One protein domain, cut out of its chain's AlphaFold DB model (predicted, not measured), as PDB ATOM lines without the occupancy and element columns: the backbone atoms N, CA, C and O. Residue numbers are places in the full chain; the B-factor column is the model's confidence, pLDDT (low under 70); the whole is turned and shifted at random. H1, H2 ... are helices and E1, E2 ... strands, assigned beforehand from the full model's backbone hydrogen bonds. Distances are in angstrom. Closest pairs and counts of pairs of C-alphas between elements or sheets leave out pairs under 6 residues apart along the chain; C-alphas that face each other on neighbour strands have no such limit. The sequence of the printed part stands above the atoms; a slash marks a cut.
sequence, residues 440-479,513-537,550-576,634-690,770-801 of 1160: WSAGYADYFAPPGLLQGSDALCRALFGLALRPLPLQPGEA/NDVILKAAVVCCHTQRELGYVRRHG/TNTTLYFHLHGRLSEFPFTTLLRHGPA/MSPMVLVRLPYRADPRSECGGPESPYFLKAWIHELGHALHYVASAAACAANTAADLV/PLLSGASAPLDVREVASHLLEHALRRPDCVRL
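AT A GLANCE: This is residues 440 to 479, 513 to 537, 550 to 576, 634 to 690 and 770 to 801 of the 1160 residues of an uncharacterized protein of Tetrabaena socialis (UniProt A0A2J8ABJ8). A strongly twisted sheet of five strands curls round the long helix H4, with H3 on the same face near E1. H5 packs across H4, and H6 follows it and packs on H3; the short H1 and H2 lie toward one end, not on the sheet. The printed part has 181 residues, with six named helices and five named strands in the order H1 H2 H3 E1 E2 E3 E4 E5 H4 H5 H6 along the chain; the sheet's order is E1 E2 E3 E5 E4, mixed, and the class is mixed, helices and strands. The whole is compact, with a radius of gyration of the C-alphas of 16.8 A and spans of 59 by 38 by 31 A, only just elongated.

HOW THE PARTS SIT: H1, residues 440 to 443, and H2, residues 445 to 448, meet only through their link. H3, residues 450 to 465, is close to H2 but not clearly touching; their closest C-alphas, of Tyr 447 and Leu 453, are 7.3 A apart. E1, residues 467 to 471, and E2, residues 515 to 523, are antiparallel, with N 468 and O 522 within hydrogen-bond range at 2.8 A. E3, residues 553 to 559, is antiparallel to E2, with N 517 and O 556 at 2.9 A. E5, residues 637 to 643, is parallel to E3, with N 640 and O 555 at 2.8 A, and antiparallel to the edge strand E4, residues 567 to 572, with N 569 and O 639 at 2.8 A. H3 and H4, residues 659 to 688, lie on the same face, giving two layers, helices on one face of a sheet. H3 has a height over the sheet of 7.6 A. The closest C-alphas of H4 and E4, of Thr 568 and Glu 667, are 5.6 A apart. H5, residues 779 to 794, touches H4 at its residues 662 to 673 alone, at a steep tilt of 54 degrees, opposite ways; the closest C-alphas, of Gly 669 and Ser 786, are 4.0 A apart. H6, residues 796 to 801, touches H3, the closest C-alphas being those of Gly 456 and Leu 801, 5.4 A. Every O i to N i+4 pair is within hydrogen-bond range in H3, H4 and H6; H5 has 5 of 12, beside 8 of 13 O i to N i+3 pairs.

IN THESE COORDINATES: H1 begins at C-alpha 440, (253.922, 239.779, 165.658). H3 is 21.2 A long, E2 25.9 A, H4 44.2 A and H5 24.3 A, with a kink of 28 degrees near residue 786. H6 ends at C-alpha 801, (240.514, 229.073, 171.700).

THE WHOLE: The C-alphas farthest apart, of Ala 442 and Gly 537, are 59.0 A apart. Four cuts leave gaps between C-alphas 479 and 513 of 12.3 A, 537 and 550 of 20.1 A, 576 and 634 of 8.9 A, and 690 and 770 of 19.2 A. The link from E5 to H4 is long. The mean pLDDT of the printed part is 83.2; 34 residues are under 70, among them 529 to 537 and 647 to 654.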
ATOM      1  N   TRP A 440     255.097 239.785 164.769       81.62
ATOM      2  CA  TRP A 440     253.922 239.779 165.658       81.62
ATOM      3  C   TRP A 440     252.798 240.734 165.226       81.62
ATOM      4  O   TRP A 440     251.644 240.312 165.116       81.62
ATOM      5  N   SER A 441     253.161 241.978 164.912       73.00
ATOM      6  CA  SER A 441     252.265 243.035 164.435       73.00
ATOM      7  C   SER A 441     251.494 242.652 163.167       73.00
ATOM      8  O   SER A 441     250.290 242.860 163.086       73.00
ATOM      9  N   ALA A 442     252.169 242.030 162.196       75.12
ATOM     10  CA  ALA A 442     251.591 241.671 160.900       75.12
ATOM     11  C   ALA A 442     250.867 240.311 160.883       75.12
ATOM     12  O   ALA A 442     250.026 240.080 160.019       75.12
ATOM     13  N   GLY A 443     251.231 239.382 161.774       81.25
ATOM     14  CA  GLY A 443     250.715 238.006 161.763       81.25
ATOM     15  C   GLY A 443     249.685 237.679 162.846       81.25
ATOM     16  O   GLY A 443     248.835 236.816 162.630       81.25
ATOM     17  N   TYR A 444     249.763 238.331 164.012       89.12
ATOM     18  CA  TYR A 444     249.063 237.874 165.218       89.12
ATOM     19  C   TYR A 444     248.279 238.964 165.961       89.12
ATOM     20  O   TYR A 444     247.284 238.623 166.595       89.12
ATOM     21  N   ALA A 445     248.666 240.245 165.886       89.25
ATOM     22  CA  ALA A 445     248.036 241.315 166.673       89.25
ATOM     23  C   ALA A 445     246.503 241.381 166.498       89.25
ATOM     24  O   ALA A 445     245.768 241.421 167.488       89.25
ATOM     25  N   ASP A 446     246.003 241.273 165.261       90.62
ATOM     26  CA  ASP A 446     244.563 241.284 164.961       90.62
ATOM     27  C   ASP A 446     243.773 240.133 165.615       90.62
ATOM     28  O   ASP A 446     242.576 240.282 165.869       90.62
ATOM     29  N   TYR A 447     244.424 239.006 165.930       94.00
ATOM     30  CA  TYR A 447     243.823 237.853 166.618       94.00
ATOM     31  C   TYR A 447     243.714 238.019 168.139       94.00
ATOM     32  O   TYR A 447     243.102 237.177 168.800       94.00
ATOM     33  N   PHE A 448     244.293 239.084 168.695       94.50
ATOM     34  CA  PHE A 448     244.273 239.393 170.126       94.50
ATOM     35  C   PHE A 448     243.760 240.814 170.407       94.50
ATOM     36  O   PHE A 448     243.992 241.366 171.484       94.50
ATOM     37  N   ALA A 449     243.028 241.403 169.455       91.62
ATOM     38  CA  ALA A 449     242.287 242.641 169.670       91.62
ATOM     39  C   ALA A 449     241.250 242.466 170.809       91.62
ATOM     40  O   ALA A 449     240.585 241.427 170.847       91.62
ATOM     41  N   PRO A 450     241.060 243.443 171.719       90.75
ATOM     42  CA  PRO A 450     240.370 243.252 172.996       90.75
ATOM     43  C   PRO A 450     238.978 242.599 172.931       90.75
ATOM     44  O   PRO A 450     238.716 241.721 173.757       90.75
ATOM     45  N   PRO A 451     238.093 242.922 171.962       87.81
ATOM     46  CA  PRO A 451     236.803 242.241 171.840       87.81
ATOM     47  C   PRO A 451     236.956 240.749 171.506       87.81
ATOM     48  O   PRO A 451     236.296 239.910 172.119       87.81
ATOM     49  N   GLY A 452     237.860 240.417 170.579       91.12
ATOM     50  CA  GLY A 452     238.176 239.038 170.205       91.12
ATOM     51  C   GLY A 452     238.892 238.291 171.329       91.12
ATOM     52  O   GLY A 452     238.529 237.162 171.645       91.12
ATOM     53  N   LEU A 453     239.837 238.941 172.011       93.81
ATOM     54  CA  LEU A 453     240.553 238.369 173.150       93.81
ATOM     55  C   LEU A 453     239.623 238.066 174.336       93.81
ATOM     56  O   LEU A 453     239.786 237.033 174.985       93.81
ATOM     57  N   LEU A 454     238.608 238.899 174.599       94.44
ATOM     58  CA  LEU A 454     237.591 238.606 175.613       94.44
ATOM     59  C   LEU A 454     236.711 237.409 175.214       94.44
ATOM     60  O   LEU A 454     236.447 236.547 176.051       94.44
ATOM     61  N   GLN A 455     236.304 237.308 173.945       93.94
ATOM     62  CA  GLN A 455     235.563 236.147 173.425       93.94
ATOM     63  C   GLN A 455     236.406 234.861 173.440       93.94
ATOM     64  O   GLN A 455     235.902 233.780 173.747       93.94
ATOM     65  N   GLY A 456     237.701 234.963 173.148       95.50
ATOM     66  CA  GLY A 456     238.630 233.847 173.258       95.50
ATOM     67  C   GLY A 456     238.898 233.451 174.710       95.50
ATOM     68  O   GLY A 456     238.998 232.266 175.022       95.50
ATOM     69  N   SER A 457     238.923 234.424 175.624       96.25
ATOM     70  CA  SER A 457     239.013 234.185 177.069       96.25
ATOM     71  C   SER A 457     237.757 233.503 177.607       96.25
ATOM     72  O   SER A 457     237.877 232.585 178.414       96.25
ATOM     73  N   ASP A 458     236.566 233.878 177.124       95.88
ATOM     74  CA  ASP A 458     235.322 233.136 177.359       95.88
ATOM     75  C   ASP A 458     235.470 231.685 176.878       95.88
ATOM     76  O   ASP A 458     235.367 230.758 177.678       95.88
ATOM     77  N   ALA A 459     235.815 231.465 175.604       95.62
ATOM     78  CA  ALA A 459     235.990 230.123 175.042       95.62
ATOM     79  C   ALA A 459     237.010 229.262 175.821       95.62
ATOM     80  O   ALA A 459     236.755 228.080 176.071       95.62
ATOM     81  N   LEU A 460     238.127 229.857 176.252       95.88
ATOM     82  CA  LEU A 460     239.150 229.214 177.076       95.88
ATOM     83  C   LEU A 460     238.617 228.861 178.475       95.88
ATOM     84  O   LEU A 460     238.759 227.717 178.910       95.88
ATOM     85  N   CYS A 461     237.944 229.792 179.158       95.81
ATOM     86  CA  CYS A 461     237.332 229.547 180.469       95.81
ATOM     87  C   CYS A 461     236.251 228.458 180.408       95.81
ATOM     88  O   CYS A 461     236.141 227.636 181.326       95.81
ATOM     89  N   ARG A 462     235.482 228.397 179.311       94.69
ATOM     90  CA  ARG A 462     234.453 227.366 179.119       94.69
ATOM     91  C   ARG A 462     235.086 225.991 178.967       94.69
ATOM     92  O   ARG A 462     234.583 225.041 179.557       94.69
ATOM     93  N   ALA A 463     236.174 225.902 178.202       93.75
ATOM     94  CA  ALA A 463     236.888 224.657 177.948       93.75
ATOM     95  C   ALA A 463     237.670 224.146 179.168       93.75
ATOM     96  O   ALA A 463     237.691 222.941 179.393       93.75
ATOM     97  N   LEU A 464     238.300 225.030 179.951       92.25
ATOM     98  CA  LEU A 464     239.120 224.637 181.106       92.25
ATOM     99  C   LEU A 464     238.311 224.463 182.399       92.25
ATOM    100  O   LEU A 464     238.577 223.544 183.169       92.25
ATOM    101  N   PHE A 465     237.331 225.337 182.650       92.75
ATOM    102  CA  PHE A 465     236.677 225.456 183.962       92.75
ATOM    103  C   PHE A 465     235.156 225.268 183.919       92.75
ATOM    104  O   PHE A 465     234.501 225.267 184.961       92.75
ATOM    105  N   GLY A 466     234.556 225.147 182.728       93.25
ATOM    106  CA  GLY A 466     233.100 225.194 182.585       93.25
ATOM    107  C   GLY A 466     232.508 226.546 183.002       93.25
ATOM    108  O   GLY A 466     231.359 226.593 183.452       93.25
ATOM    109  N   LEU A 467     233.288 227.627 182.874       93.75
ATOM    110  CA  LEU A 467     232.904 229.003 183.190       93.75
ATOM    111  C   LEU A 467     232.814 229.835 181.911       93.75
ATOM    112  O   LEU A 467     233.715 229.779 181.088       93.75
ATOM    113  N   ALA A 468     231.764 230.631 181.755       94.44
ATOM    114  CA  ALA A 468     231.638 231.594 180.672       94.44
ATOM    115  C   ALA A 468     231.913 233.017 181.172       94.44
ATOM    116  O   ALA A 468     231.468 233.395 182.258       94.44
ATOM    117  N   LEU A 469     232.595 233.812 180.352       95.38
ATOM    118  CA  LEU A 469     232.741 235.256 180.521       95.38
ATOM    119  C   LEU A 469     231.737 235.925 179.580       95.38
ATOM    120  O   LEU A 469     232.002 236.085 178.392       95.38
ATOM    121  N   ARG A 470     230.552 236.286 180.083       94.25
ATOM    122  CA  ARG A 470     229.523 236.951 179.270       94.25
ATOM    123  C   ARG A 470     229.826 238.452 179.205       94.25
ATOM    124  O   ARG A 470     229.729 239.091 180.254       94.25
ATOM    125  N   PRO A 471     230.132 239.040 178.032       93.56
ATOM    126  CA  PRO A 471     230.317 240.483 177.924       93.56
ATOM    127  C   PRO A 471     229.064 241.227 178.397       93.56
ATOM    128  O   PRO A 471     227.938 240.818 178.104       93.56
ATOM    129  N   LEU A 472     229.263 242.315 179.134       92.69
ATOM    130  CA  LEU A 472     228.209 243.223 179.571       92.69
ATOM    131  C   LEU A 472     228.422 244.591 178.913       92.69
ATOM    132  O   LEU A 472     229.566 245.041 178.824       92.69
ATOM    133  N   PRO A 473     227.353 245.297 178.508       92.31
ATOM    134  CA  PRO A 473     227.480 246.695 178.130       92.31
ATOM    135  C   PRO A 473     227.914 247.523 179.346       92.31
ATOM    136  O   PRO A 473     227.410 247.333 180.460       92.31
ATOM    137  N   LEU A 474     228.828 248.465 179.118       90.44
ATOM    138  CA  LEU A 474     229.088 249.547 180.061       90.44
ATOM    139  C   LEU A 474     227.860 250.457 180.120       90.44
ATOM    140  O   LEU A 474     227.266 250.780 179.088       90.44
ATOM    141  N   GLN A 475     227.470 250.866 181.322       90.00
ATOM    142  CA  GLN A 475     226.389 251.832 181.496       90.00
ATOM    143  C   GLN A 475     226.851 253.235 181.061       90.00
ATOM    144  O   GLN A 475     228.039 253.554 181.173       90.00
ATOM    145  N   PRO A 476     225.948 254.114 180.587       87.44
ATOM    146  CA  PRO A 476     226.295 255.500 180.284       87.44
ATOM    147  C   PRO A 476     226.962 256.181 181.488       87.44
ATOM    148  O   PRO A 476     226.439 256.143 182.599       87.44
ATOM    149  N   GLY A 477     228.138 256.775 181.275       86.06
ATOM    150  CA  GLY A 477     228.946 257.391 182.334       86.06
ATOM    151  C   GLY A 477     229.809 256.426 183.161       86.06
ATOM    152  O   GLY A 477     230.731 256.887 183.823       86.06
ATOM    153  N   GLU A 478     229.611 255.105 183.077       85.19
ATOM    154  CA  GLU A 478     230.411 254.120 183.830       85.19
ATOM    155  C   GLU A 478     231.897 254.164 183.448       85.19
ATOM    156  O   GLU A 478     232.755 254.054 184.317       85.19
ATOM    157  N   ALA A 479     232.204 254.401 182.168       82.00
ATOM    158  CA  ALA A 479     233.565 254.607 181.668       82.00
ATOM    159  C   ALA A 479     234.167 255.978 182.048       82.00
ATOM    160  O   ALA A 479     235.385 256.114 182.151       82.00
ATOM    161  N   ASN A 513     243.689 256.295 174.832       67.31
ATOM    162  CA  ASN A 513     243.220 255.098 174.114       67.31
ATOM    163  C   ASN A 513     242.802 253.961 175.073       67.31
ATOM    164  O   ASN A 513     243.069 252.786 174.822       67.31
ATOM    165  N   ASP A 514     242.190 254.315 176.199       83.00
ATOM    166  CA  ASP A 514     241.850 253.412 177.281       83.00
ATOM    167  C   ASP A 514     240.590 252.620 176.913       83.00
ATOM    168  O   ASP A 514     239.484 253.160 176.820       83.00
ATOM    169  N   VAL A 515     240.756 251.316 176.705       83.50
ATOM    170  CA  VAL A 515     239.660 250.397 176.392       83.50
ATOM    171  C   VAL A 515     239.177 249.756 177.686       83.50
ATOM    172  O   VAL A 515     239.925 249.077 178.385       83.50
ATOM    173  N   ILE A 516     237.899 249.944 178.003       88.56
ATOM    174  CA  ILE A 516     237.272 249.320 179.169       88.56
ATOM    175  C   ILE A 516     236.348 248.214 178.675       88.56
ATOM    176  O   ILE A 516     235.429 248.462 177.894       88.56
ATOM    177  N   LEU A 517     236.577 246.990 179.141       92.00
ATOM    178  CA  LEU A 517     235.681 245.859 178.919       92.00
ATOM    179  C   LEU A 517     235.032 245.445 180.237       92.00
ATOM    180  O   LEU A 517     235.626 245.572 181.306       92.00
ATOM    181  N   LYS A 518     233.819 244.902 180.157       94.62
ATOM    182  CA  LYS A 518     233.058 244.425 181.311       94.62
ATOM    183  C   LYS A 518     232.482 243.048 181.005       94.62
ATOM    184  O   LYS A 518     231.938 242.839 179.922       94.62
ATOM    185  N   ALA A 519     232.585 242.111 181.942       94.31
ATOM    186  CA  ALA A 519     232.048 240.761 181.788       94.31
ATOM    187  C   ALA A 519     231.459 240.216 183.097       94.31
ATOM    188  O   ALA A 519     231.980 240.476 184.178       94.31
ATOM    189  N   ALA A 520     230.390 239.426 182.997       93.00
ATOM    190  CA  ALA A 520     229.879 238.599 184.087       93.00
ATOM    191  C   ALA A 520     230.486 237.194 184.015       93.00
ATOM    192  O   ALA A 520     230.590 236.629 182.924       93.00
ATOM    193  N   VAL A 521     230.815 236.601 185.165       91.50
ATOM    194  CA  VAL A 521     231.232 235.190 185.226       91.50
ATOM    195  C   VAL A 521     230.021 234.288 185.472       91.50
ATOM    196  O   VAL A 521     229.288 234.447 186.451       91.50
ATOM    197  N   VAL A 522     229.805 233.325 184.577       89.94
ATOM    198  CA  VAL A 522     228.631 232.437 184.537       89.94
ATOM    199  C   VAL A 522     229.084 230.980 184.575       89.94
ATOM    200  O   VAL A 522     230.060 230.616 183.933       89.94
ATOM    201  N   CYS A 523     228.376 230.105 185.284       88.75
ATOM    202  CA  CYS A 523     228.635 228.668 185.223       88.75
ATOM    203  C   CYS A 523     227.914 228.044 184.013       88.75
ATOM    204  O   CYS A 523     226.684 228.055 183.944       88.75
ATOM    205  N   CYS A 524     228.653 227.437 183.079       87.00
ATOM    206  CA  CYS A 524     228.090 226.848 181.855       87.00
ATOM    207  C   CYS A 524     227.080 225.726 182.121       87.00
ATOM    208  O   CYS A 524     226.116 225.574 181.375       87.00
ATOM    209  N   HIS A 525     227.294 224.939 183.177       81.94
ATOM    210  CA  HIS A 525     226.452 223.787 183.505       81.94
ATOM    211  C   HIS A 525     225.072 224.188 184.030       81.94
ATOM    212  O   HIS A 525     224.093 223.487 183.794       81.94
ATOM    213  N   THR A 526     224.988 225.303 184.757       84.00
ATOM    214  CA  THR A 526     223.733 225.788 185.344       84.00
ATOM    215  C   THR A 526     223.112 226.934 184.551       84.00
ATOM    216  O   THR A 526     221.962 227.273 184.815       84.00
ATOM    217  N   GLN A 527     223.871 227.550 183.632       80.38
ATOM    218  CA  GLN A 527     223.577 228.847 183.003       80.38
ATOM    219  C   GLN A 527     223.293 229.967 184.023       80.38
ATOM    220  O   GLN A 527     222.722 231.001 183.683       80.38
ATOM    221  N   ARG A 528     223.706 229.777 185.284       75.38
ATOM    222  CA  ARG A 528     223.549 230.758 186.359       75.38
ATOM    223  C   ARG A 528     224.839 231.528 186.547       75.38
ATOM    224  O   ARG A 528     225.932 230.957 186.536       75.38
ATOM    225  N   GLU A 529     224.687 232.826 186.745       69.12
ATOM    226  CA  GLU A 529     225.772 233.711 187.144       69.12
ATOM    227  C   GLU A 529     226.354 233.239 188.484       69.12
ATOM    228  O   GLU A 529     225.625 232.785 189.371       69.12
ATOM    229  N   LEU A 530     227.684 233.277 188.607       63.62
ATOM    230  CA  LEU A 530     228.374 232.930 189.848       63.62
ATOM    231  C   LEU A 530     228.112 234.048 190.858       63.62
ATOM    232  O   LEU A 530     228.815 235.055 190.907       63.62
ATOM    233  N   GLY A 531     227.041 233.871 191.624       60.06
ATOM    234  CA  GLY A 531     226.525 234.816 192.603       60.06
ATOM    235  C   GLY A 531     225.941 234.102 193.820       60.06
ATOM    236  O   GLY A 531     225.806 232.876 193.860       60.06
ATOM    237  N   TYR A 532     225.614 234.879 194.848       55.06
ATOM    238  CA  TYR A 532     225.185 234.351 196.141       55.06
ATOM    239  C   TYR A 532     223.768 233.750 196.083       55.06
ATOM    240  O   TYR A 532     222.772 234.466 195.979       55.06
ATOM    241  N   VAL A 533     223.654 232.424 196.209       54.50
ATOM    242  CA  VAL A 533     222.356 231.731 196.288       54.50
ATOM    243  C   VAL A 533     221.809 231.809 197.715       54.50
ATOM    244  O   VAL A 533     222.093 230.960 198.562       54.50
ATOM    245  N   ARG A 534     220.971 232.814 197.990       55.47
ATOM    246  CA  ARG A 534     220.288 232.947 199.285       55.47
ATOM    247  C   ARG A 534     219.186 231.888 199.431       55.47
ATOM    248  O   ARG A 534     218.121 232.003 198.828       55.47
ATOM    249  N   ARG A 535     219.411 230.865 200.264       48.44
ATOM    250  CA  ARG A 535     218.362 229.905 200.661       48.44
ATOM    251  C   ARG A 535     217.313 230.591 201.544       48.44
ATOM    252  O   ARG A 535     217.588 230.901 202.700       48.44
ATOM    253  N   HIS A 536     216.095 230.745 201.033       44.81
ATOM    254  CA  HIS A 536     214.922 231.079 201.842       44.81
ATOM    255  C   HIS A 536     214.084 229.819 202.115       44.81
ATOM    256  O   HIS A 536     213.268 229.411 201.296       44.81
ATOM    257  N   GLY A 537     214.267 229.226 203.300       50.06
ATOM    258  CA  GLY A 537     213.382 228.191 203.852       50.06
ATOM    259  C   GLY A 537     213.824 226.725 203.654       50.06
ATOM    260  O   GLY A 537     214.643 226.417 202.788       50.06
ATOM    261  N   THR A 550     222.812 239.664 191.566       59.59
ATOM    262  CA  THR A 550     224.084 240.299 191.894       59.59
ATOM    263  C   THR A 550     225.201 239.495 191.249       59.59
ATOM    264  O   THR A 550     225.573 238.408 191.697       59.59
ATOM    265  N   ASN A 551     225.738 240.040 190.166       74.88
ATOM    266  CA  ASN A 551     226.639 239.311 189.289       74.88
ATOM    267  C   ASN A 551     228.091 239.584 189.644       74.88
ATOM    268  O   ASN A 551     228.496 240.741 189.784       74.88
ATOM    269  N   THR A 552     228.883 238.517 189.762       87.94
ATOM    270  CA  THR A 552     230.334 238.673 189.843       87.94
ATOM    271  C   THR A 552     230.827 239.284 188.540       87.94
ATOM    272  O   THR A 552     230.680 238.686 187.471       87.94
ATOM    273  N   THR A 553     231.360 240.498 188.645       92.44
ATOM    274  CA  THR A 553     231.675 241.351 187.499       92.44
ATOM    275  C   THR A 553     233.180 241.553 187.406       92.44
ATOM    276  O   THR A 553     233.813 241.974 188.376       92.44
ATOM    277  N   LEU A 554     233.735 241.270 186.232       95.00
ATOM    278  CA  LEU A 554     235.105 241.588 185.857       95.00
ATOM    279  C   LEU A 554     235.103 242.874 185.028       95.00
ATOM    280  O   LEU A 554     234.349 242.980 184.057       95.00
ATOM    281  N   TYR A 555     235.961 243.817 185.394       95.19
ATOM    282  CA  TYR A 555     236.327 244.973 184.582       95.19
ATOM    283  C   TYR A 555     237.746 244.757 184.070       95.19
ATOM    284  O   TYR A 555     238.624 244.420 184.857       95.19
ATOM    285  N   PHE A 556     237.975 244.970 182.778       94.56
ATOM    286  CA  PHE A 556     239.310 245.008 182.185       94.56
ATOM    287  C   PHE A 556     239.577 246.448 181.754       94.56
ATOM    288  O   PHE A 556     238.913 246.936 180.840       94.56
ATOM    289  N   HIS A 557     240.501 247.134 182.422       93.25
ATOM    290  CA  HIS A 557     240.956 248.480 182.070       93.25
ATOM    291  C   HIS A 557     242.286 248.367 181.327       93.25
ATOM    292  O   HIS A 557     243.331 248.098 181.920       93.25
ATOM    293  N   LEU A 558     242.212 248.519 180.010       90.38
ATOM    294  CA  LEU A 558     243.328 248.415 179.080       90.38
ATOM    295  C   LEU A 558     243.811 249.829 178.747       90.38
ATOM    296  O   LEU A 558     243.179 250.498 177.935       90.38
ATOM    297  N   HIS A 559     244.874 250.307 179.390       83.06
ATOM    298  CA  HIS A 559     245.283 251.718 179.314       83.06
ATOM    299  C   HIS A 559     246.457 251.966 178.367       83.06
ATOM    300  O   HIS A 559     247.423 251.204 178.337       83.06
ATOM    301  N   GLY A 560     246.439 253.110 177.675       75.50
ATOM    302  CA  GLY A 560     247.513 253.507 176.749       75.50
ATOM    303  C   GLY A 560     248.871 253.790 177.412       75.50
ATOM    304  O   GLY A 560     249.884 253.925 176.725       75.50
ATOM    305  N   ARG A 561     248.903 253.904 178.745       74.81
ATOM    306  CA  ARG A 561     250.097 254.213 179.546       74.81
ATOM    307  C   ARG A 561     250.888 252.939 179.827       74.81
ATOM    308  O   ARG A 561     250.449 252.119 180.622       74.81
ATOM    309  N   LEU A 562     252.048 252.775 179.197       63.28
ATOM    310  CA  LEU A 562     252.883 251.588 179.410       63.28
ATOM    311  C   LEU A 562     253.604 251.576 180.773       63.28
ATOM    312  O   LEU A 562     253.979 250.506 181.239       63.28
ATOM    313  N   SER A 563     253.721 252.736 181.426       62.78
ATOM    314  CA  SER A 563     254.394 252.921 182.720       62.78
ATOM    315  C   SER A 563     253.594 252.418 183.927       62.78
ATOM    316  O   SER A 563     254.012 252.589 185.068       62.78
ATOM    317  N   GLU A 564     252.391 251.898 183.697       71.81
ATOM    318  CA  GLU A 564     251.514 251.349 184.724       71.81
ATOM    319  C   GLU A 564     251.530 249.820 184.614       71.81
ATOM    320  O   GLU A 564     251.290 249.253 183.545       71.81
ATOM    321  N   PHE A 565     251.832 249.148 185.724       77.50
ATOM    322  CA  PHE A 565     251.977 247.695 185.753       77.50
ATOM    323  C   PHE A 565     250.651 246.964 185.513       77.50
ATOM    324  O   PHE A 565     249.598 247.451 185.940       77.50
ATOM    325  N   PRO A 566     250.689 245.769 184.891       85.00
ATOM    326  CA  PRO A 566     249.561 244.853 184.952       85.00
ATOM    327  C   PRO A 566     249.276 244.491 186.418       85.00
ATOM    328  O   PRO A 566     250.207 244.230 187.181       85.00
ATOM    329  N   PHE A 567     248.005 244.521 186.824       90.19
ATOM    330  CA  PHE A 567     247.582 244.012 188.129       90.19
ATOM    331  C   PHE A 567     246.090 243.682 188.184       90.19
ATOM    332  O   PHE A 567     245.253 244.313 187.533       90.19
ATOM    333  N   THR A 568     245.739 242.768 189.086       90.00
ATOM    334  CA  THR A 568     244.358 242.445 189.441       90.00
ATOM    335  C   THR A 568     244.074 242.858 190.875       90.00
ATOM    336  O   THR A 568     244.794 242.492 191.806       90.00
ATOM    337  N   THR A 569     242.980 243.590 191.071       90.94
ATOM    338  CA  THR A 569     242.509 244.012 192.390       90.94
ATOM    339  C   THR A 569     241.015 243.771 192.568       90.94
ATOM    340  O   THR A 569     240.220 243.823 191.627       90.94
ATOM    341  N   LEU A 570     240.610 243.506 193.805       87.75
ATOM    342  CA  LEU A 570     239.222 243.282 194.176       87.75
ATOM    343  C   LEU A 570     238.591 244.621 194.584       87.75
ATOM    344  O   LEU A 570     238.695 245.038 195.734       87.75
ATOM    345  N   LEU A 571     237.905 245.288 193.649       87.31
ATOM    346  CA  LEU A 571     237.166 246.536 193.908       87.31
ATOM    347  C   LEU A 571     236.096 246.372 194.995       87.31
ATOM    348  O   LEU A 571     235.717 247.331 195.666       87.31
ATOM    349  N   ARG A 572     235.546 245.161 195.118       82.75
ATOM    350  CA  ARG A 572     234.483 244.846 196.066       82.75
ATOM    351  C   ARG A 572     234.551 243.392 196.499       82.75
ATOM    352  O   ARG A 572     234.428 242.502 195.662       82.75
ATOM    353  N   HIS A 573     234.643 243.152 197.803       72.06
ATOM    354  CA  HIS A 573     234.345 241.841 198.377       72.06
ATOM    355  C   HIS A 573     232.839 241.561 198.278       72.06
ATOM    356  O   HIS A 573     232.026 242.476 198.412       72.06
ATOM    357  N   GLY A 574     232.473 240.295 198.055       65.62
ATOM    358  CA  GLY A 574     231.074 239.852 198.013       65.62
ATOM    359  C   GLY A 574     230.320 240.060 199.341       65.62
ATOM    360  O   GLY A 574     230.870 240.628 200.287       65.62
ATOM    361  N   PRO A 575     229.088 239.537 199.485       56.19
ATOM    362  CA  PRO A 575     228.176 239.900 200.579       56.19
ATOM    363  C   PRO A 575     228.674 239.545 201.986       56.19
ATOM    364  O   PRO A 575     228.117 240.029 202.966       56.19
ATOM    365  N   ALA A 576     229.722 238.727 202.092       51.56
ATOM    366  CA  ALA A 576     230.416 238.469 203.342       51.56
ATOM    367  C   ALA A 576     231.087 239.746 203.905       51.56
ATOM    368  O   ALA A 576     231.043 239.977 205.106       51.56
ATOM    369  N   MET A 634     225.590 242.295 197.881       73.94
ATOM    370  CA  MET A 634     226.374 242.831 196.772       73.94
ATOM    371  C   MET A 634     227.505 241.881 196.370       73.94
ATOM    372  O   MET A 634     228.282 241.439 197.211       73.94
ATOM    373  N   SER A 635     227.581 241.562 195.079       81.31
ATOM    374  CA  SER A 635     228.535 240.585 194.544       81.31
ATOM    375  C   SER A 635     229.941 241.146 194.359       81.31
ATOM    376  O   SER A 635     230.108 242.369 194.289       81.31
ATOM    377  N   PRO A 636     230.957 240.265 194.300       85.81
ATOM    378  CA  PRO A 636     232.326 240.703 194.128       85.81
ATOM    379  C   PRO A 636     232.522 241.384 192.770       85.81
ATOM    380  O   PRO A 636     231.958 240.972 191.752       85.81
ATOM    381  N   MET A 637     233.336 242.435 192.769       92.06
ATOM    382  CA  MET A 637     233.758 243.130 191.555       92.06
ATOM    383  C   MET A 637     235.276 243.142 191.515       92.06
ATOM    384  O   MET A 637     235.912 243.571 192.477       92.06
ATOM    385  N   VAL A 638     235.838 242.665 190.411       93.62
ATOM    386  CA  VAL A 638     237.282 242.557 190.194       93.62
ATOM    387  C   VAL A 638     237.669 243.495 189.057       93.62
ATOM    388  O   VAL A 638     236.988 243.536 188.033       93.62
ATOM    389  N   LEU A 639     238.758 244.231 189.240       94.50
ATOM    390  CA  LEU A 639     239.427 244.996 188.198       94.50
ATOM    391  C   LEU A 639     240.703 244.262 187.796       94.50
ATOM    392  O   LEU A 639     241.567 244.034 188.637       94.50
ATOM    393  N   VAL A 640     240.819 243.960 186.512       94.62
ATOM    394  CA  VAL A 640     242.063 243.644 185.816       94.62
ATOM    395  C   VAL A 640     242.516 244.929 185.128       94.62
ATOM    396  O   VAL A 640     241.780 245.476 184.307       94.62
ATOM    397  N   ARG A 641     243.700 245.433 185.461       93.12
ATOM    398  CA  ARG A 641     244.324 246.588 184.808       93.12
ATOM    399  C   ARG A 641     245.538 246.094 184.023       93.12
ATOM    400  O   ARG A 641     246.300 245.287 184.549       93.12
ATOM    401  N   LEU A 642     245.687 246.507 182.765       90.19
ATOM    402  CA  LEU A 642     246.765 246.044 181.884       90.19
ATOM    403  C   LEU A 642     247.262 247.182 180.972       90.19
ATOM    404  O   LEU A 642     246.429 247.830 180.326       90.19
ATOM    405  N   PRO A 643     248.587 247.360 180.807       85.50
ATOM    406  CA  PRO A 643     249.133 248.258 179.799       85.50
ATOM    407  C   PRO A 643     248.785 247.740 178.407       85.50
ATOM    408  O   PRO A 643     249.168 246.638 178.006       85.50
ATOM    409  N   TYR A 644     248.046 248.556 177.665       85.00
ATOM    410  CA  TYR A 644     247.544 248.230 176.346       85.00
ATOM    411  C   TYR A 644     247.820 249.350 175.359       85.00
ATOM    412  O   TYR A 644     247.190 250.406 175.368       85.00
ATOM    413  N   ARG A 645     248.737 249.070 174.440       80.81
ATOM    414  CA  ARG A 645     248.985 249.923 173.291       80.81
ATOM    415  C   ARG A 645     248.479 249.215 172.044       80.81
ATOM    416  O   ARG A 645     248.993 248.156 171.677       80.81
ATOM    417  N   ALA A 646     247.447 249.808 171.450       73.75
ATOM    418  CA  ALA A 646     246.946 249.438 170.141       73.75
ATOM    419  C   ALA A 646     248.050 249.676 169.104       73.75
ATOM    420  O   ALA A 646     248.551 250.794 168.972       73.75
ATOM    421  N   ASP A 647     248.429 248.622 168.394       67.69
ATOM    422  CA  ASP A 647     249.398 248.665 167.312       67.69
ATOM    423  C   ASP A 647     248.811 249.489 166.156       67.69
ATOM    424  O   ASP A 647     247.757 249.117 165.628       67.69
ATOM    425  N   PRO A 648     249.460 250.591 165.734       62.53
ATOM    426  CA  PRO A 648     248.957 251.435 164.651       62.53
ATOM    427  C   PRO A 648     248.906 250.710 163.296       62.53
ATOM    428  O   PRO A 648     248.232 251.181 162.382       62.53
ATOM    429  N   ARG A 649     249.610 249.578 163.154       64.88
ATOM    430  CA  ARG A 649     249.579 248.708 161.970       64.88
ATOM    431  C   ARG A 649     248.478 247.648 162.048       64.88
ATOM    432  O   ARG A 649     248.121 247.090 161.014       64.88
ATOM    433  N   SER A 650     247.958 247.343 163.241       57.75
ATOM    434  CA  SER A 650     246.881 246.366 163.407       57.75
ATOM    435  C   SER A 650     245.556 246.983 162.980       57.75
ATOM    436  O   SER A 650     245.070 247.957 163.554       57.75
ATOM    437  N   GLU A 651     244.918 246.363 161.993       55.66
ATOM    438  CA  GLU A 651     243.616 246.782 161.482       55.66
ATOM    439  C   GLU A 651     242.495 246.711 162.537       55.66
ATOM    440  O   GLU A 651     241.484 247.419 162.444       55.66
ATOM    441  N   CYS A 652     242.653 245.839 163.531       53.84
ATOM    442  CA  CYS A 652     241.766 245.686 164.680       53.84
ATOM    443  C   CYS A 652     242.263 246.457 165.919       53.84
ATOM    444  O   CYS A 652     241.654 246.330 166.981       53.84
ATOM    445  N   GLY A 653     243.364 247.210 165.799       65.81
ATOM    446  CA  GLY A 653     244.011 247.934 166.893       65.81
ATOM    447  C   GLY A 653     244.571 247.030 167.991       65.81
ATOM    448  O   GLY A 653     244.580 247.455 169.133       65.81
ATOM    449  N   GLY A 654     244.971 245.797 167.659       66.12
ATOM    450  CA  GLY A 654     245.498 244.751 168.541       66.12
ATOM    451  C   GLY A 654     246.820 245.094 169.250       66.12
ATOM    452  O   GLY A 654     247.445 246.099 168.941       66.12
ATOM    453  N   PRO A 655     247.267 244.285 170.226       79.69
ATOM    454  CA  PRO A 655     248.440 244.593 171.055       79.69
ATOM    455  C   PRO A 655     249.766 244.634 170.273       79.69
ATOM    456  O   PRO A 655     250.088 243.684 169.564       79.69
ATOM    457  N   GLU A 656     250.611 245.643 170.516       79.00
ATOM    458  CA  GLU A 656     251.964 245.771 169.918       79.00
ATOM    459  C   GLU A 656     252.977 244.674 170.312       79.00
ATOM    460  O   GLU A 656     254.044 244.556 169.700       79.00
ATOM    461  N   SER A 657     252.711 243.903 171.371       82.56
ATOM    462  CA  SER A 657     253.676 242.958 171.946       82.56
ATOM    463  C   SER A 657     253.019 241.646 172.374       82.56
ATOM    464  O   SER A 657     251.966 241.680 173.016       82.56
ATOM    465  N   PRO A 658     253.664 240.487 172.136       83.75
ATOM    466  CA  PRO A 658     253.162 239.210 172.628       83.75
ATOM    467  C   PRO A 658     253.234 239.088 174.162       83.75
ATOM    468  O   PRO A 658     252.571 238.224 174.731       83.75
ATOM    469  N   TYR A 659     253.952 239.991 174.850       83.75
ATOM    470  CA  TYR A 659     253.982 240.061 176.319       83.75
ATOM    471  C   TYR A 659     252.603 240.380 176.902       83.75
ATOM    472  O   TYR A 659     252.224 239.825 177.931       83.75
ATOM    473  N   PHE A 660     251.814 241.205 176.201       89.44
ATOM    474  CA  PHE A 660     250.447 241.524 176.607       89.44
ATOM    475  C   PHE A 660     249.586 240.263 176.756       89.44
ATOM    476  O   PHE A 660     248.774 240.189 177.670       89.44
ATOM    477  N   LEU A 661     249.794 239.242 175.915       92.00
ATOM    478  CA  LEU A 661     249.041 237.992 176.002       92.00
ATOM    479  C   LEU A 661     249.383 237.197 177.273       92.00
ATOM    480  O   LEU A 661     248.489 236.615 177.885       92.00
ATOM    481  N   LYS A 662     250.658 237.211 177.696       91.19
ATOM    482  CA  LYS A 662     251.098 236.622 178.972       91.19
ATOM    483  C   LYS A 662     250.478 237.374 180.149       91.19
ATOM    484  O   LYS A 662     249.841 236.741 180.982       91.19
ATOM    485  N   ALA A 663     250.611 238.702 180.178       90.94
ATOM    486  CA  ALA A 663     250.060 239.549 181.237       90.94
ATOM    487  C   ALA A 663     248.529 239.413 181.342       90.94
ATOM    488  O   ALA A 663     248.008 239.149 182.418       90.94
ATOM    489  N   TRP A 664     247.807 239.475 180.217       94.75
ATOM    490  CA  TRP A 664     246.356 239.263 180.172       94.75
ATOM    491  C   TRP A 664     245.941 237.925 180.795       94.75
ATOM    492  O   TRP A 664     244.996 237.871 181.579       94.75
ATOM    493  N   ILE A 665     246.645 236.841 180.459       95.81
ATOM    494  CA  ILE A 665     246.348 235.509 180.992       95.81
ATOM    495  C   ILE A 665     246.735 235.376 182.472       95.81
ATOM    496  O   ILE A 665     245.983 234.769 183.233       95.81
ATOM    497  N   HIS A 666     247.851 235.970 182.893       94.81
ATOM    498  CA  HIS A 666     248.269 236.024 184.295       94.81
ATOM    499  C   HIS A 666     247.193 236.711 185.159       94.81
ATOM    500  O   HIS A 666     246.641 236.103 186.080       94.81
ATOM    501  N   GLU A 667     246.781 237.924 184.776       95.62
ATOM    502  CA  GLU A 667     245.742 238.681 185.484       95.62
ATOM    503  C   GLU A 667     244.357 238.019 185.420       95.62
ATOM    504  O   GLU A 667     243.618 237.996 186.406       95.62
ATOM    505  N   LEU A 668     244.002 237.386 184.296       95.62
ATOM    506  CA  LEU A 668     242.776 236.591 184.215       95.62
ATOM    507  C   LEU A 668     242.788 235.424 185.221       95.62
ATOM    508  O   LEU A 668     241.749 235.119 185.809       95.62
ATOM    509  N   GLY A 669     243.943 234.799 185.467       95.94
ATOM    510  CA  GLY A 669     244.091 233.753 186.482       95.94
ATOM    511  C   GLY A 669     243.838 234.267 187.904       95.94
ATOM    512  O   GLY A 669     243.082 233.638 188.651       95.94
ATOM    513  N   HIS A 670     244.353 235.451 188.256       94.69
ATOM    514  CA  HIS A 670     243.991 236.122 189.512       94.69
ATOM    515  C   HIS A 670     242.502 236.440 189.595       94.69
ATOM    516  O   HIS A 670     241.862 236.161 190.612       94.69
ATOM    517  N   ALA A 671     241.929 236.997 188.529       94.81
ATOM    518  CA  ALA A 671     240.523 237.361 188.501       94.81
ATOM    519  C   ALA A 671     239.628 236.139 188.746       94.81
ATOM    520  O   ALA A 671     238.752 236.176 189.612       94.81
ATOM    521  N   LEU A 672     239.900 235.024 188.064       94.00
ATOM    522  CA  LEU A 672     239.197 233.759 188.274       94.00
ATOM    523  C   LEU A 672     239.405 233.201 189.691       94.00
ATOM    524  O   LEU A 672     238.440 232.715 190.285       94.00
ATOM    525  N   HIS A 673     240.605 233.321 190.270       92.94
ATOM    526  CA  HIS A 673     240.867 232.927 191.659       92.94
ATOM    527  C   HIS A 673     240.031 233.733 192.669       92.94
ATOM    528  O   HIS A 673     239.446 233.149 193.590       92.94
ATOM    529  N   TYR A 674     239.895 235.049 192.471       90.88
ATOM    530  CA  TYR A 674     239.010 235.894 193.280       90.88
ATOM    531  C   TYR A 674     237.542 235.466 193.171       90.88
ATOM    532  O   TYR A 674     236.874 235.311 194.198       90.88
ATOM    533  N   VAL A 675     237.046 235.229 191.950       89.69
ATOM    534  CA  VAL A 675     235.660 234.783 191.715       89.69
ATOM    535  C   VAL A 675     235.391 233.427 192.368       89.69
ATOM    536  O   VAL A 675     234.413 233.281 193.106       89.69
ATOM    537  N   ALA A 676     236.264 232.444 192.135       88.25
ATOM    538  CA  ALA A 676     236.123 231.095 192.675       88.25
ATOM    539  C   ALA A 676     236.145 231.092 194.212       88.25
ATOM    540  O   ALA A 676     235.283 230.478 194.844       88.25
ATOM    541  N   SER A 677     237.069 231.838 194.820       85.31
ATOM    542  CA  SER A 677     237.196 231.912 196.278       85.31
ATOM    543  C   SER A 677     236.016 232.634 196.938       85.31
ATOM    544  O   SER A 677     235.534 232.203 197.987       85.31
ATOM    545  N   ALA A 678     235.491 233.698 196.319       82.75
ATOM    546  CA  ALA A 678     234.287 234.373 196.805       82.75
ATOM    547  C   ALA A 678     233.044 233.461 196.733       82.75
ATOM    548  O   ALA A 678     232.231 233.449 197.662       82.75
ATOM    549  N   ALA A 679     232.924 232.653 195.674       79.31
ATOM    550  CA  ALA A 679     231.872 231.646 195.547       79.31
ATOM    551  C   ALA A 679     232.015 230.508 196.579       79.31
ATOM    552  O   ALA A 679     231.014 230.082 197.158       79.31
ATOM    553  N   ALA A 680     233.242 230.055 196.864       78.44
ATOM    554  CA  ALA A 680     233.514 229.041 197.883       78.44
ATOM    555  C   ALA A 680     233.148 229.523 199.299       78.44
ATOM    556  O   ALA A 680     232.445 228.821 200.026       78.44
ATOM    557  N   CYS A 681     233.531 230.754 199.666       76.19
ATOM    558  CA  CYS A 681     233.148 231.347 200.952       76.19
ATOM    559  C   CYS A 681     231.621 231.419 201.105       76.19
ATOM    560  O   CYS A 681     231.090 231.009 202.136       76.19
ATOM    561  N   ALA A 682     230.910 231.853 200.056       70.38
ATOM    562  CA  ALA A 682     229.449 231.892 200.036       70.38
ATOM    563  C   ALA A 682     228.807 230.505 200.221       70.38
ATOM    564  O   ALA A 682     227.825 230.376 200.957       70.38
ATOM    565  N   ALA A 683     229.357 229.470 199.577       70.44
ATOM    566  CA  ALA A 683     228.878 228.095 199.705       70.44
ATOM    567  C   ALA A 683     229.055 227.550 201.133       70.44
ATOM    568  O   ALA A 683     228.120 226.954 201.670       70.44
ATOM    569  N   ASN A 684     230.200 227.821 201.769       69.62
ATOM    570  CA  ASN A 684     230.473 227.412 203.149       69.62
ATOM    571  C   ASN A 684     229.519 228.108 204.137       69.62
ATOM    572  O   ASN A 684     228.842 227.432 204.910       69.62
ATOM    573  N   THR A 685     229.335 229.433 204.024       70.94
ATOM    574  CA  THR A 685     228.348 230.172 204.841       70.94
ATOM    575  C   THR A 685     226.930 229.600 204.688       70.94
ATOM    576  O   THR A 685     226.171 229.522 205.651       70.94
ATOM    577  N   ALA A 686     226.541 229.203 203.471       66.50
ATOM    578  CA  ALA A 686     225.224 228.626 203.208       66.50
ATOM    579  C   ALA A 686     225.060 227.195 203.759       66.50
ATOM    580  O   ALA A 686     223.920 226.760 203.955       66.50
ATOM    581  N   ALA A 687     226.160 226.472 204.002       66.94
ATOM    582  CA  ALA A 687     226.161 225.166 204.655       66.94
ATOM    583  C   ALA A 687     225.984 225.296 206.177       66.94
ATOM    584  O   ALA A 687     225.122 224.618 206.735       66.94
ATOM    585  N   ASP A 688     226.701 226.222 206.822       70.00
ATOM    586  CA  ASP A 688     226.607 226.468 208.273       70.00
ATOM    587  C   ASP A 688     225.228 226.999 208.706       70.00
ATOM    588  O   ASP A 688     224.771 226.757 209.823       70.00
ATOM    589  N   LEU A 689     224.522 227.692 207.805       67.94
ATOM    590  CA  LEU A 689     223.145 228.152 208.018       67.94
ATOM    591  C   LEU A 689     222.079 227.057 207.822       67.94
ATOM    592  O   LEU A 689     220.884 227.334 207.968       67.94
ATOM    593  N   VAL A 690     222.460 225.817 207.492       67.38
ATOM    594  CA  VAL A 690     221.531 224.680 207.524       67.38
ATOM    595  C   VAL A 690     221.345 224.263 208.987       67.38
ATOM    596  O   VAL A 690     222.300 223.784 209.596       67.38
ATOM    597  N   PRO A 770     234.933 236.619 205.078       53.41
ATOM    598  CA  PRO A 770     235.386 237.546 204.033       53.41
ATOM    599  C   PRO A 770     236.916 237.626 203.968       53.41
ATOM    600  O   PRO A 770     237.486 237.760 202.885       53.41
ATOM    601  N   LEU A 771     237.563 237.482 205.130       55.53
ATOM    602  CA  LEU A 771     239.012 237.381 205.319       55.53
ATOM    603  C   LEU A 771     239.556 235.987 204.947       55.53
ATOM    604  O   LEU A 771     240.717 235.710 205.216       55.53
ATOM    605  N   LEU A 772     238.717 235.124 204.355       59.47
ATOM    606  CA  LEU A 772     239.081 233.850 203.722       59.47
ATOM    607  C   LEU A 772     238.807 233.850 202.200       59.47
ATOM    608  O   LEU A 772     239.000 232.836 201.530       59.47
ATOM    609  N   SER A 773     238.344 234.973 201.632       67.50
ATOM    610  CA  SER A 773     238.254 235.146 200.174       67.50
ATOM    611  C   SER A 773     239.655 235.283 199.570       67.50
ATOM    612  O   SER A 773     240.536 235.797 200.236       67.50
ATOM    613  N   GLY A 774     239.873 234.894 198.306       68.69
ATOM    614  CA  GLY A 774     241.209 234.670 197.701       68.69
ATOM    615  C   GLY A 774     242.226 235.827 197.748       68.69
ATOM    616  O   GLY A 774     243.395 235.637 197.440       68.69
ATOM    617  N   ALA A 775     241.817 237.018 198.196       71.31
ATOM    618  CA  ALA A 775     242.721 238.084 198.634       71.31
ATOM    619  C   ALA A 775     243.584 237.711 199.855       71.31
ATOM    620  O   ALA A 775     244.623 238.330 200.063       71.31
ATOM    621  N   SER A 776     243.133 236.746 200.658       77.69
ATOM    622  CA  SER A 776     243.732 236.296 201.915       77.69
ATOM    623  C   SER A 776     244.473 234.962 201.800       77.69
ATOM    624  O   SER A 776     244.828 234.374 202.823       77.69
ATOM    625  N   ALA A 777     244.622 234.425 200.588       84.25
ATOM    626  CA  ALA A 777     245.557 233.335 200.374       84.25
ATOM    627  C   ALA A 777     246.982 233.865 200.623       84.25
ATOM    628  O   ALA A 777     247.258 235.011 200.244       84.25
ATOM    629  N   PRO A 778     247.885 233.049 201.199       85.12
ATOM    630  CA  PRO A 778     249.315 233.327 201.191       85.12
ATOM    631  C   PRO A 778     249.782 233.775 199.808       85.12
ATOM    632  O   PRO A 778     249.290 233.276 198.792       85.12
ATOM    633  N   LEU A 779     250.719 234.722 199.749       84.94
ATOM    634  CA  LEU A 779     251.161 235.294 198.473       84.94
ATOM    635  C   LEU A 779     251.718 234.202 197.537       84.94
ATOM    636  O   LEU A 779     251.361 234.166 196.362       84.94
ATOM    637  N   ASP A 780     252.471 233.245 198.086       85.69
ATOM    638  CA  ASP A 780     253.008 232.046 197.416       85.69
ATOM    639  C   ASP A 780     251.959 230.992 197.016       85.69
ATOM    640  O   ASP A 780     252.284 230.024 196.333       85.69
ATOM    641  N   VAL A 781     250.691 231.190 197.382       89.19
ATOM    642  CA  VAL A 781     249.540 230.415 196.889       89.19
ATOM    643  C   VAL A 781     248.707 231.237 195.901       89.19
ATOM    644  O   VAL A 781     248.190 230.700 194.919       89.19
ATOM    645  N   ARG A 782     248.588 232.551 196.121       89.44
ATOM    646  CA  ARG A 782     247.817 233.480 195.281       89.44
ATOM    647  C   ARG A 782     248.363 233.574 193.851       89.44
ATOM    648  O   ARG A 782     247.569 233.602 192.909       89.44
ATOM    649  N   GLU A 783     249.685 233.569 193.692       92.62
ATOM    650  CA  GLU A 783     250.361 233.594 192.384       92.62
ATOM    651  C   GLU A 783     250.340 232.236 191.650       92.62
ATOM    652  O   GLU A 783     250.647 232.149 190.461       92.62
ATOM    653  N   VAL A 784     249.936 231.140 192.308       93.75
ATOM    654  CA  VAL A 784     249.852 229.825 191.642       93.75
ATOM    655  C   VAL A 784     248.752 229.827 190.580       93.75
ATOM    656  O   VAL A 784     248.920 229.230 189.520       93.75
ATOM    657  N   ALA A 785     247.629 230.511 190.821       93.75
ATOM    658  CA  ALA A 785     246.498 230.527 189.892       93.75
ATOM    659  C   ALA A 785     246.781 231.321 188.602       93.75
ATOM    660  O   ALA A 785     246.356 230.899 187.524       93.75
ATOM    661  N   SER A 786     247.508 232.437 188.703       94.56
ATOM    662  CA  SER A 786     247.933 233.255 187.562       94.56
ATOM    663  C   SER A 786     248.960 232.507 186.706       94.56
ATOM    664  O   SER A 786     248.726 232.281 185.513       94.56
ATOM    665  N   HIS A 787     250.021 231.977 187.321       93.75
ATOM    666  CA  HIS A 787     251.016 231.157 186.624       93.75
ATOM    667  C   HIS A 787     250.459 229.847 186.046       93.75
ATOM    668  O   HIS A 787     250.892 229.414 184.975       93.75
ATOM    669  N   LEU A 788     249.484 229.204 186.699       94.00
ATOM    670  CA  LEU A 788     248.857 227.991 186.163       94.00
ATOM    671  C   LEU A 788     248.084 228.292 184.873       94.00
ATOM    672  O   LEU A 788     248.097 227.472 183.953       94.00
ATOM    673  N   LEU A 789     247.451 229.468 184.767       94.69
ATOM    674  CA  LEU A 789     246.752 229.855 183.544       94.69
ATOM    675  C   LEU A 789     247.724 230.241 182.418       94.69
ATOM    676  O   LEU A 789     247.443 229.922 181.263       94.69
ATOM    677  N   GLU A 790     248.901 230.811 182.718       94.38
ATOM    678  CA  GLU A 790     249.954 231.050 181.706       94.38
ATOM    679  C   GLU A 790     250.351 229.774 180.954       94.38
ATOM    680  O   GLU A 790     250.647 229.822 179.758       94.38
ATOM    681  N   HIS A 791     250.326 228.610 181.610       93.06
ATOM    682  CA  HIS A 791     250.627 227.344 180.944       93.06
ATOM    683  C   HIS A 791     249.616 226.974 179.843       93.06
ATOM    684  O   HIS A 791     249.972 226.221 178.930       93.06
ATOM    685  N   ALA A 792     248.415 227.565 179.820       94.06
ATOM    686  CA  ALA A 792     247.505 227.445 178.683       94.06
ATOM    687  C   ALA A 792     248.136 227.990 177.387       94.06
ATOM    688  O   ALA A 792     247.948 227.394 176.327       94.06
ATOM    689  N   LEU A 793     248.976 229.029 177.459       94.00
ATOM    690  CA  LEU A 793     249.707 229.566 176.302       94.00
ATOM    691  C   LEU A 793     250.777 228.610 175.746       94.00
ATOM    692  O   LEU A 793     251.316 228.865 174.672       94.00
ATOM    693  N   ARG A 794     251.063 227.488 176.424       92.25
ATOM    694  CA  ARG A 794     251.939 226.416 175.915       92.25
ATOM    695  C   ARG A 794     251.195 225.366 175.077       92.25
ATOM    696  O   ARG A 794     251.839 224.501 174.491       92.25
ATOM    697  N   ARG A 795     249.856 225.410 175.001       93.69
ATOM    698  CA  ARG A 795     249.042 224.467 174.206       93.69
ATOM    699  C   ARG A 795     248.475 225.157 172.957       93.69
ATOM    700  O   ARG A 795     247.686 226.089 173.114       93.69
ATOM    701  N   PRO A 796     248.775 224.677 171.729       95.25
ATOM    702  CA  PRO A 796     248.262 225.284 170.495       95.25
ATOM    703  C   PRO A 796     246.735 225.386 170.466       95.25
ATOM    704  O   PRO A 796     246.194 226.395 170.036       95.25
ATOM    705  N   ASP A 797     246.044 224.381 171.003       95.62
ATOM    706  CA  ASP A 797     244.582 224.345 171.083       95.62
ATOM    707  C   ASP A 797     244.009 225.420 172.027       95.62
ATOM    708  O   ASP A 797     242.981 226.020 171.728       95.62
ATOM    709  N   CYS A 798     244.680 225.708 173.148       96.06
ATOM    710  CA  CYS A 798     244.290 226.794 174.052       96.06
ATOM    711  C   CYS A 798     244.545 228.161 173.410       96.06
ATOM    712  O   CYS A 798     243.686 229.036 173.478       96.06
ATOM    713  N   VAL A 799     245.682 228.328 172.723       96.31
ATOM    714  CA  VAL A 799     245.975 229.530 171.924       96.31
ATOM    715  C   VAL A 799     244.942 229.707 170.804       96.31
ATOM    716  O   VAL A 799     244.504 230.827 170.552       96.31
ATOM    717  N   ARG A 800     244.468 228.620 170.181       96.44
ATOM    718  CA  ARG A 800     243.389 228.632 169.180       96.44
ATOM    719  C   ARG A 800     242.020 229.006 169.756       96.44
ATOM    720  O   ARG A 800     241.230 229.626 169.056       96.44
ATOM    721  N   LEU A 801     241.723 228.623 171.000       96.25
ATOM    722  CA  LEU A 801     240.514 229.073 171.700       96.25
ATOM    723  C   LEU A 801     240.598 230.563 172.047       96.25
ATOM    724  O   LEU A 801     239.617 231.275 171.861       96.25
TER     725      LEU A 801